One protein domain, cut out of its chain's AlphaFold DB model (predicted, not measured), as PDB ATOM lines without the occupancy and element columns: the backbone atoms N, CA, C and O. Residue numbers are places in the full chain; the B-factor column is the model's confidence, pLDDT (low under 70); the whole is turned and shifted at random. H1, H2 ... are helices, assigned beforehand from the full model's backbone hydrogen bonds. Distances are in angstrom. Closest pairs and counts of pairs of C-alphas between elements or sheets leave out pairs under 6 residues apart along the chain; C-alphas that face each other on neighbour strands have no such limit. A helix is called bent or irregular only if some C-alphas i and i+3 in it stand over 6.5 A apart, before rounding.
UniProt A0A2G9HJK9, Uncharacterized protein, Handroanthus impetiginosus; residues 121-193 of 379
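This is residues 121 to 193 of the 379 residues of an uncharacterized protein of Handroanthus impetiginosus (UniProt A0A2G9HJK9). One long helix, H1, makes the longest axis; H4 folds back beside it, and short H2 packs on it elsewhere. Residues 146 to 152 and 172 to 177 stick out as loops. The 73 printed residues, all helix in class, hold H1, H2, H3 and H4 in chain order, with no named strand; the whole is only just compact, close to loose (radius of gyration of the C-alphas 13.1 A), and spans 45 by 28 by 19 A.

Find C-alpha 125 at (44.816, 23.470, -30.026); from there H1, residues 125 to 145, runs 29.9 A. H4, residues 183 to 193, runs 15.1 A to C-alpha 193 at (52.451, 16.089, -33.052); it is irregular, with C-alphas 189 and 192 7.3 A apart. H2 is residues 161 to 165, 6.0 A long, and H3 residues 178 to 181, 5.8 A.

H1 and H4 touch, closest at the C-alphas of Glu 131 and Tyr 193, 5.5 A; they run opposite ways at a shallow tilt of 32 degrees, only just short of steep. With residues 133 to 137 alone, H1 only just touches H2, with 3 pairs of C-alphas within 8 A, the closest Cys 137 and Ile 163, 7.2 A. H3 is close to but not clearly touching H4, the closest C-alphas being Asn 179 and Tyr 185, 6.2 A; H1 and H3 are apart. In H1 and H2 every O i to N i+4 pair is within hydrogen-bond range, in H4 5 of 7; H3 is too short for one.

The C-alphas farthest apart, Val 122 and Ser 149, are 44.7 A apart. The printed part has no cut; the links H1 to H2 and H2 to H3 are long. Look for pLDDT under 70 at residues 121 to 123 and 171 to 178.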
ATOM      1  N   SER A 121      53.516  31.448 -30.679       39.69
ATOM      2  CA  SER A 121      52.653  30.747 -31.624       39.69
ATOM      3  C   SER A 121      51.243  30.739 -31.064       39.69
ATOM      4  O   SER A 121      51.028  30.283 -29.945       39.69
ATOM      5  N   VAL A 122      50.299  31.256 -31.851       46.03
ATOM      6  CA  VAL A 122      48.857  30.999 -31.739       46.03
ATOM      7  C   VAL A 122      48.643  29.590 -31.177       46.03
ATOM      8  O   VAL A 122      49.214  28.660 -31.739       46.03
ATOM      9  N   ASP A 123      47.920  29.452 -30.057       60.22
ATOM     10  CA  ASP A 123      47.667  28.161 -29.401       60.22
ATOM     11  C   ASP A 123      47.124  27.165 -30.437       60.22
ATOM     12  O   ASP A 123      45.935  27.178 -30.749       60.22
ATOM     13  N   ASP A 124      47.992  26.327 -31.000       82.56
ATOM     14  CA  ASP A 124      47.595  25.279 -31.929       82.56
ATOM     15  C   ASP A 124      46.911  24.189 -31.095       82.56
ATOM     16  O   ASP A 124      47.542  23.280 -30.552       82.56
ATOM     17  N   TRP A 125      45.602  24.352 -30.887       86.19
ATOM     18  CA  TRP A 125      44.816  23.470 -30.026       86.19
ATOM     19  C   TRP A 125      44.826  22.026 -30.522       86.19
ATOM     20  O   TRP A 125      44.730  21.119 -29.697       86.19
ATOM     21  N   GLN A 126      44.979  21.808 -31.830       88.81
ATOM     22  CA  GLN A 126      45.129  20.485 -32.433       88.81
ATOM     23  C   GLN A 126      46.451  19.849 -31.998       88.81
ATOM     24  O   GLN A 126      46.457  18.736 -31.470       88.81
ATOM     25  N   GLN A 127      47.558  20.582 -32.150       89.12
ATOM     26  CA  GLN A 127      48.876  20.161 -31.678       89.12
ATOM     27  C   GLN A 127      48.846  19.813 -30.183       89.12
ATOM     28  O   GLN A 127      49.286  18.733 -29.796       89.12
ATOM     29  N   ILE A 128      48.290  20.696 -29.343       88.94
ATOM     30  CA  ILE A 128      48.207  20.478 -27.889       88.94
ATOM     31  C   ILE A 128      47.345  19.248 -27.570       88.94
ATOM     32  O   ILE A 128      47.706  18.454 -26.699       88.94
ATOM     33  N   TYR A 129      46.210  19.077 -28.254       92.69
ATOM     34  CA  TYR A 129      45.311  17.944 -28.040       92.69
ATOM     35  C   TYR A 129      46.010  16.613 -28.323       92.69
ATOM     36  O   TYR A 129      45.973  15.713 -27.482       92.69
ATOM     37  N   TRP A 130      46.663  16.497 -29.483       93.88
ATOM     38  CA  TRP A 130      47.302  15.251 -29.899       93.88
ATOM     39  C   TRP A 130      48.574  14.938 -29.131       93.88
ATOM     40  O   TRP A 130      48.789  13.780 -28.784       93.88
ATOM     41  N   GLU A 131      49.365  15.953 -28.787       93.25
ATOM     42  CA  GLU A 131      50.513  15.782 -27.896       93.25
ATOM     43  C   GLU A 131      50.074  15.253 -26.523       93.25
ATOM     44  O   GLU A 131      50.619  14.264 -26.037       93.25
ATOM     45  N   THR A 132      49.028  15.843 -25.933       93.00
ATOM     46  CA  THR A 132      48.513  15.396 -24.626       93.00
ATOM     47  C   THR A 132      47.902  13.994 -24.716       93.00
ATOM     48  O   THR A 132      48.123  13.165 -23.841       93.00
ATOM     49  N   HIS A 133      47.173  13.687 -25.795       94.62
ATOM     50  CA  HIS A 133      46.642  12.342 -26.022       94.62
ATOM     51  C   HIS A 133      47.752  11.293 -26.137       94.62
ATOM     52  O   HIS A 133      47.642  10.226 -25.538       94.62
ATOM     53  N   LEU A 134      48.819  11.587 -26.886       94.94
ATOM     54  CA  LEU A 134      49.944  10.667 -27.018       94.94
ATOM     55  C   LEU A 134      50.648  10.459 -25.673       94.94
ATOM     56  O   LEU A 134      51.036   9.332 -25.376       94.94
ATOM     57  N   GLN A 135      50.759  11.504 -24.847       94.69
ATOM     58  CA  GLN A 135      51.281  11.375 -23.488       94.69
ATOM     59  C   GLN A 135      50.414  10.443 -22.627       94.69
ATOM     60  O   GLN A 135      50.972   9.566 -21.972       94.69
ATOM     61  N   ASP A 136      49.080  10.566 -22.671       94.69
ATOM     62  CA  ASP A 136      48.178   9.652 -21.950       94.69
ATOM     63  C   ASP A 136      48.375   8.194 -22.412       94.69
ATOM     64  O   ASP A 136      48.448   7.280 -21.591       94.69
ATOM     65  N   CYS A 137      48.502   7.969 -23.728       94.88
ATOM     66  CA  CYS A 137      48.785   6.642 -24.281       94.88
ATOM     67  C   CYS A 137      50.126   6.096 -23.773       94.88
ATOM     68  O   CYS A 137      50.206   4.945 -23.355       94.88
ATOM     69  N   VAL A 138      51.173   6.920 -23.797       94.50
ATOM     70  CA  VAL A 138      52.519   6.569 -23.327       94.50
ATOM     71  C   VAL A 138      52.514   6.223 -21.840       94.50
ATOM     72  O   VAL A 138      53.113   5.221 -21.456       94.50
ATOM     73  N   ASP A 139      51.813   6.999 -21.012       93.44
ATOM     74  CA  ASP A 139      51.695   6.736 -19.576       93.44
ATOM     75  C   ASP A 139      50.964   5.401 -19.317       93.44
ATOM     76  O   ASP A 139      51.469   4.558 -18.576       93.44
ATOM     77  N   ALA A 140      49.840   5.142 -19.998       93.56
ATOM     78  CA  ALA A 140      49.090   3.887 -19.861       93.56
ATOM     79  C   ALA A 140      49.889   2.650 -20.326       93.56
ATOM     80  O   ALA A 140      49.848   1.575 -19.713       93.56
ATOM     81  N   VAL A 141      50.649   2.797 -21.412       93.50
ATOM     82  CA  VAL A 141      51.526   1.744 -21.945       93.50
ATOM     83  C   VAL A 141      52.693   1.498 -20.997       93.50
ATOM     84  O   VAL A 141      53.027   0.340 -20.748       93.50
ATOM     85  N   ALA A 142      53.281   2.550 -20.419       91.81
ATOM     86  CA  ALA A 142      54.319   2.412 -19.404       91.81
ATOM     87  C   ALA A 142      53.803   1.629 -18.191       91.81
ATOM     88  O   ALA A 142      54.465   0.690 -17.760       91.81
ATOM     89  N   GLU A 143      52.611   1.945 -17.676       91.44
ATOM     90  CA  GLU A 143      52.000   1.206 -16.561       91.44
ATOM     91  C   GLU A 143      51.817  -0.284 -16.875       91.44
ATOM     92  O   GLU A 143      52.132  -1.141 -16.046       91.44
ATOM     93  N   THR A 144      51.379  -0.603 -18.094       90.56
ATOM     94  CA  THR A 144      51.191  -1.990 -18.538       90.56
ATOM     95  C   THR A 144      52.525  -2.722 -18.705       90.56
ATOM     96  O   THR A 144      52.675  -3.852 -18.239       90.56
ATOM     97  N   ALA A 145      53.517  -2.071 -19.317       89.50
ATOM     98  CA  ALA A 145      54.846  -2.637 -19.546       89.50
ATOM     99  C   ALA A 145      55.650  -2.840 -18.248       89.50
ATOM    100  O   ALA A 145      56.610  -3.608 -18.223       89.50
ATOM    101  N   LEU A 146      55.267  -2.171 -17.154       87.19
ATOM    102  CA  LEU A 146      55.867  -2.355 -15.829       87.19
ATOM    103  C   LEU A 146      55.392  -3.616 -15.103       87.19
ATOM    104  O   LEU A 146      55.983  -3.985 -14.081       87.19
ATOM    105  N   LEU A 147      54.333  -4.268 -15.584       86.69
ATOM    106  CA  LEU A 147      53.819  -5.478 -14.960       86.69
ATOM    107  C   LEU A 147      54.846  -6.616 -15.098       86.69
ATOM    108  O   LEU A 147      55.286  -6.902 -16.208       86.69
ATOM    109  N   PRO A 148      55.186  -7.343 -14.013       82.31
ATOM    110  CA  PRO A 148      56.166  -8.436 -14.064       82.31
ATOM    111  C   PRO A 148      55.827  -9.562 -15.051       82.31
ATOM    112  O   PRO A 148      56.690 -10.365 -15.387       82.31
ATOM    113  N   SER A 149      54.561  -9.663 -15.456       82.62
ATOM    114  CA  SER A 149      54.055 -10.655 -16.403       82.62
ATOM    115  C   SER A 149      54.179 -10.236 -17.868       82.62
ATOM    116  O   SER A 149      53.792 -11.013 -18.733       82.62
ATOM    117  N   TYR A 150      54.620  -9.010 -18.151       83.88
ATOM    118  CA  TYR A 150      54.695  -8.492 -19.509       83.88
ATOM    119  C   TYR A 150      56.055  -8.806 -20.148       83.88
ATOM    120  O   TYR A 150      57.096  -8.389 -19.644       83.88
ATOM    121  N   ASP A 151      56.037  -9.519 -21.273       79.31
ATOM    122  CA  ASP A 151      57.210  -9.888 -22.080       79.31
ATOM    123  C   ASP A 151      57.036  -9.556 -23.579       79.31
ATOM    124  O   ASP A 151      57.809 -10.011 -24.424       79.31
ATOM    125  N   GLY A 152      56.008  -8.766 -23.912       85.75
ATOM    126  CA  GLY A 152      55.619  -8.441 -25.283       85.75
ATOM    127  C   GLY A 152      56.316  -7.215 -25.890       85.75
ATOM    128  O   GLY A 152      57.141  -6.554 -25.263       85.75
ATOM    129  N   ALA A 153      55.932  -6.908 -27.134       89.81
ATOM    130  CA  ALA A 153      56.327  -5.698 -27.859       89.81
ATOM    131  C   ALA A 153      55.437  -4.509 -27.462       89.81
ATOM    132  O   ALA A 153      54.203  -4.624 -27.481       89.81
ATOM    133  N   ILE A 154      56.040  -3.370 -27.107       91.50
ATOM    134  CA  ILE A 154      55.306  -2.224 -26.543       91.50
ATOM    135  C   ILE A 154      54.278  -1.655 -27.528       91.50
ATOM    136  O   ILE A 154      53.212  -1.203 -27.116       91.50
ATOM    137  N   GLY A 155      54.545  -1.739 -28.832       89.94
ATOM    138  CA  GLY A 155      53.647  -1.301 -29.895       89.94
ATOM    139  C   GLY A 155      52.374  -2.139 -30.015       89.94
ATOM    140  O   GLY A 155      51.403  -1.678 -30.615       89.94
ATOM    141  N   GLU A 156      52.356  -3.341 -29.438       91.94
ATOM    142  CA  GLU A 156      51.207  -4.250 -29.416       91.94
ATOM    143  C   GLU A 156      50.348  -4.097 -28.152       91.94
ATOM    144  O   GLU A 156      49.274  -4.699 -28.065       91.94
ATOM    145  N   ILE A 157      50.781  -3.282 -27.181       92.19
ATOM    146  CA  ILE A 157      49.975  -2.974 -25.996       92.19
ATOM    147  C   ILE A 157      48.691  -2.270 -26.435       92.19
ATOM    148  O   ILE A 157      48.712  -1.344 -27.252       92.19
ATOM    149  N   GLN A 158      47.570  -2.733 -25.882       92.06
ATOM    150  CA  GLN A 158      46.264  -2.146 -26.141       92.06
ATOM    151  C   GLN A 158      46.065  -0.888 -25.298       92.06
ATOM    152  O   GLN A 158      46.267  -0.908 -24.084       92.06
ATOM    153  N   ILE A 159      45.640   0.189 -25.948       92.31
ATOM    154  CA  ILE A 159      45.256   1.430 -25.293       92.31
ATOM    155  C   ILE A 159      43.926   1.217 -24.555       92.31
ATOM    156  O   ILE A 159      42.987   0.675 -25.145       92.31
ATOM    157  N   PRO A 160      43.831   1.630 -23.278       91.31
ATOM    158  CA  PRO A 160      42.601   1.559 -22.501       91.31
ATOM    159  C   PRO A 160      41.397   2.232 -23.175       91.31
ATOM    160  O   PRO A 160      41.519   3.273 -23.827       91.31
ATOM    161  N   ASP A 161      40.211   1.648 -22.981       88.19
ATOM    162  CA  ASP A 161      38.964   2.109 -23.608       88.19
ATOM    163  C   ASP A 161      38.618   3.565 -23.256       88.19
ATOM    164  O   ASP A 161      38.099   4.288 -24.100       88.19
ATOM    165  N   ASP A 162      38.930   4.023 -22.045       89.75
ATOM    166  CA  ASP A 162      38.705   5.405 -21.608       89.75
ATOM    167  C   ASP A 162      39.528   6.412 -22.427       89.75
ATOM    168  O   ASP A 162      39.022   7.467 -22.813       89.75
ATOM    169  N   ILE A 163      40.765   6.063 -22.787       91.69
ATOM    170  CA  ILE A 163      41.605   6.883 -23.669       91.69
ATOM    171  C   ILE A 163      41.079   6.850 -25.113       91.69
ATOM    172  O   ILE A 163      41.103   7.872 -25.806       91.69
ATOM    173  N   LEU A 164      40.564   5.706 -25.571       89.62
ATOM    174  CA  LEU A 164      39.993   5.549 -26.914       89.62
ATOM    175  C   LEU A 164      38.661   6.290 -27.090       89.62
ATOM    176  O   LEU A 164      38.416   6.906 -28.132       89.62
ATOM    177  N   GLU A 165      37.813   6.306 -26.062       88.25
ATOM    178  CA  GLU A 165      36.559   7.064 -26.073       88.25
ATOM    179  C   GLU A 165      36.813   8.557 -26.316       88.25
ATOM    180  O   GLU A 165      36.046   9.220 -27.021       88.25
ATOM    181  N   HIS A 166      37.940   9.079 -25.825       89.19
ATOM    182  CA  HIS A 166      38.338  10.464 -26.037       89.19
ATOM    183  C   HIS A 166      38.710  10.813 -27.477       89.19
ATOM    184  O   HIS A 166      38.678  11.991 -27.817       89.19
ATOM    185  N   ILE A 167      39.044   9.851 -28.335       87.62
ATOM    186  CA  ILE A 167      39.280  10.118 -29.764       87.62
ATOM    187  C   ILE A 167      38.039   9.847 -30.625       87.62
ATOM    188  O   ILE A 167      38.048  10.139 -31.819       87.62
ATOM    189  N   GLY A 168      36.949   9.378 -30.006       82.12
ATOM    190  CA  GLY A 168      35.692   9.028 -30.668       82.12
ATOM    191  C   GLY A 168      35.520   7.540 -30.948       82.12
ATOM    192  O   GLY A 168      34.465   7.142 -31.441       82.12
ATOM    193  N   CYS A 169      36.509   6.708 -30.615       77.56
ATOM    194  CA  CYS A 169      36.447   5.270 -30.835       77.56
ATOM    195  C   CYS A 169      35.557   4.619 -29.767       77.56
ATOM    196  O   CYS A 169      35.982   4.376 -28.642       77.56
ATOM    197  N   LYS A 170      34.296   4.338 -30.114       70.81
ATOM    198  CA  LYS A 170      33.352   3.636 -29.229       70.81
ATOM    199  C   LYS A 170      33.364   2.135 -29.500       70.81
ATOM    200  O   LYS A 170      33.379   1.722 -30.656       70.81
ATOM    201  N   ARG A 171      33.197   1.313 -28.454       57.56
ATOM    202  CA  ARG A 171      33.181  -0.172 -28.510       57.56
ATOM    203  C   ARG A 171      32.320  -0.814 -29.614       57.56
ATOM    204  O   ARG A 171      32.603  -1.939 -30.009       57.56
ATOM    205  N   HIS A 172      31.279  -0.149 -30.116       54.84
ATOM    206  CA  HIS A 172      30.427  -0.678 -31.193       54.84
ATOM    207  C   HIS A 172      30.960  -0.427 -32.615       54.84
ATOM    208  O   HIS A 172      30.578  -1.177 -33.511       54.84
ATOM    209  N   LEU A 173      31.850   0.557 -32.800       54.91
ATOM    210  CA  LEU A 173      32.526   0.877 -34.068       54.91
ATOM    211  C   LEU A 173      33.802   0.033 -34.281       54.91
ATOM    212  O   LEU A 173      34.311  -0.071 -35.388       54.91
ATOM    213  N   ILE A 174      34.292  -0.660 -33.243       53.44
ATOM    214  CA  ILE A 174      35.526  -1.485 -33.253       53.44
ATOM    215  C   ILE A 174      35.350  -2.801 -34.047       53.44
ATOM    216  O   ILE A 174      36.171  -3.711 -33.987       53.44
ATOM    217  N   LYS A 175      34.268  -2.957 -34.817       52.56
ATOM    218  CA  LYS A 175      33.946  -4.236 -35.460       52.56
ATOM    219  C   LYS A 175      34.869  -4.632 -36.614       52.56
ATOM    220  O   LYS A 175      34.776  -5.784 -37.030       52.56
ATOM    221  N   LEU A 176      35.736  -3.754 -37.127       48.19
ATOM    222  CA  LEU A 176      36.454  -4.049 -38.377       48.19
ATOM    223  C   LEU A 176      37.971  -3.803 -38.384       48.19
ATOM    224  O   LEU A 176      38.636  -4.322 -39.276       48.19
ATOM    225  N   THR A 177      38.567  -3.144 -37.387       56.47
ATOM    226  CA  THR A 177      40.016  -2.863 -37.409       56.47
ATOM    227  C   THR A 177      40.629  -2.855 -36.005       56.47
ATOM    228  O   THR A 177      40.666  -1.846 -35.310       56.47
ATOM    229  N   CYS A 178      41.195  -3.992 -35.582       60.97
ATOM    230  CA  CYS A 178      41.908  -4.126 -34.300       60.97
ATOM    231  C   CYS A 178      43.159  -3.231 -34.172       60.97
ATOM    232  O   CYS A 178      43.741  -3.151 -33.093       60.97
ATOM    233  N   ASN A 179      43.594  -2.570 -35.250       73.81
ATOM    234  CA  ASN A 179      44.820  -1.773 -35.261       73.81
ATOM    235  C   ASN A 179      44.704  -0.497 -34.417       73.81
ATOM    236  O   ASN A 179      45.679  -0.134 -33.775       73.81
ATOM    237  N   TYR A 180      43.520   0.120 -34.332       79.88
ATOM    238  CA  TYR A 180      43.293   1.339 -33.541       79.88
ATOM    239  C   TYR A 180      43.461   1.121 -32.036       79.88
ATOM    240  O   TYR A 180      43.635   2.080 -31.301       79.88
ATOM    241  N   LEU A 181      43.405  -0.130 -31.569       87.12
ATOM    242  CA  LEU A 181      43.657  -0.453 -30.166       87.12
ATOM    243  C   LEU A 181      45.149  -0.422 -29.841       87.12
ATOM    244  O   LEU A 181      45.511  -0.281 -28.683       87.12
ATOM    245  N   LYS A 182      46.021  -0.615 -30.833       91.62
ATOM    246  CA  LYS A 182      47.447  -0.830 -30.605       91.62
ATOM    247  C   LYS A 182      48.176   0.490 -30.417       91.62
ATOM    248  O   LYS A 182      48.022   1.405 -31.223       91.62
ATOM    249  N   PHE A 183      49.071   0.552 -29.439       93.88
ATOM    250  CA  PHE A 183      49.922   1.721 -29.221       93.88
ATOM    251  C   PHE A 183      50.717   2.142 -30.470       93.88
ATOM    252  O   PHE A 183      50.869   3.336 -30.740       93.88
ATOM    253  N   SER A 184      51.162   1.175 -31.277       93.31
ATOM    254  CA  SER A 184      51.850   1.433 -32.547       93.31
ATOM    255  C   SER A 184      51.043   2.299 -33.515       93.31
ATOM    256  O   SER A 184      51.606   3.204 -34.132       93.31
ATOM    257  N   TYR A 185      49.726   2.092 -33.593       91.31
ATOM    258  CA  TYR A 185      48.841   2.912 -34.416       91.31
ATOM    259  C   TYR A 185      48.823   4.366 -33.932       91.31
ATOM    260  O   TYR A 185      48.999   5.285 -34.727       91.31
ATOM    261  N   HIS A 186      48.690   4.584 -32.622       92.69
ATOM    262  CA  HIS A 186      48.683   5.934 -32.053       92.69
ATOM    263  C   HIS A 186      50.012   6.660 -32.275       92.69
ATOM    264  O   HIS A 186      50.012   7.845 -32.604       92.69
ATOM    265  N   CYS A 187      51.142   5.958 -32.162       93.50
ATOM    266  CA  CYS A 187      52.450   6.534 -32.469       93.50
ATOM    267  C   CYS A 187      52.577   6.899 -33.952       93.50
ATOM    268  O   CYS A 187      53.049   7.983 -34.285       93.50
ATOM    269  N   GLN A 188      52.104   6.034 -34.851       91.56
ATOM    270  CA  GLN A 188      52.144   6.295 -36.288       91.56
ATOM    271  C   GLN A 188      51.294   7.512 -36.677       91.56
ATOM    272  O   GLN A 188      51.758   8.354 -37.444       91.56
ATOM    273  N   GLN A 189      50.071   7.609 -36.151       88.31
ATOM    274  CA  GLN A 189      49.137   8.680 -36.504       88.31
ATOM    275  C   GLN A 189      49.470  10.002 -35.813       88.31
ATOM    276  O   GLN A 189      49.456  11.060 -36.438       88.31
ATOM    277  N   PHE A 190      49.784   9.955 -34.517       91.62
ATOM    278  CA  PHE A 190      49.887  11.158 -33.691       91.62
ATOM    279  C   PHE A 190      51.323  11.516 -33.306       91.62
ATOM    280  O   PHE A 190      51.558  12.615 -32.808       91.62
ATOM    281  N   GLY A 191      52.301  10.651 -33.590       90.31
ATOM    282  CA  GLY A 191      53.712  10.885 -33.274       90.31
ATOM    283  C   GLY A 191      54.276  12.163 -33.892       90.31
ATOM    284  O   GLY A 191      55.129  12.802 -33.280       90.31
ATOM    285  N   VAL A 192      53.747  12.605 -35.040       90.31
ATOM    286  CA  VAL A 192      54.144  13.864 -35.699       90.31
ATOM    287  C   VAL A 192      53.827  15.108 -34.858       90.31
ATOM    288  O   VAL A 192      54.514  16.124 -34.975       90.31
ATOM    289  N   TYR A 193      52.820  15.023 -33.982       90.50
ATOM    290  CA  TYR A 193      52.451  16.089 -33.052       90.50
ATOM    291  C   TYR A 193      53.270  16.039 -31.760       90.50
ATOM    292  O   TYR A 193      53.165  16.949 -30.952       90.50
TER     293      TYR A 193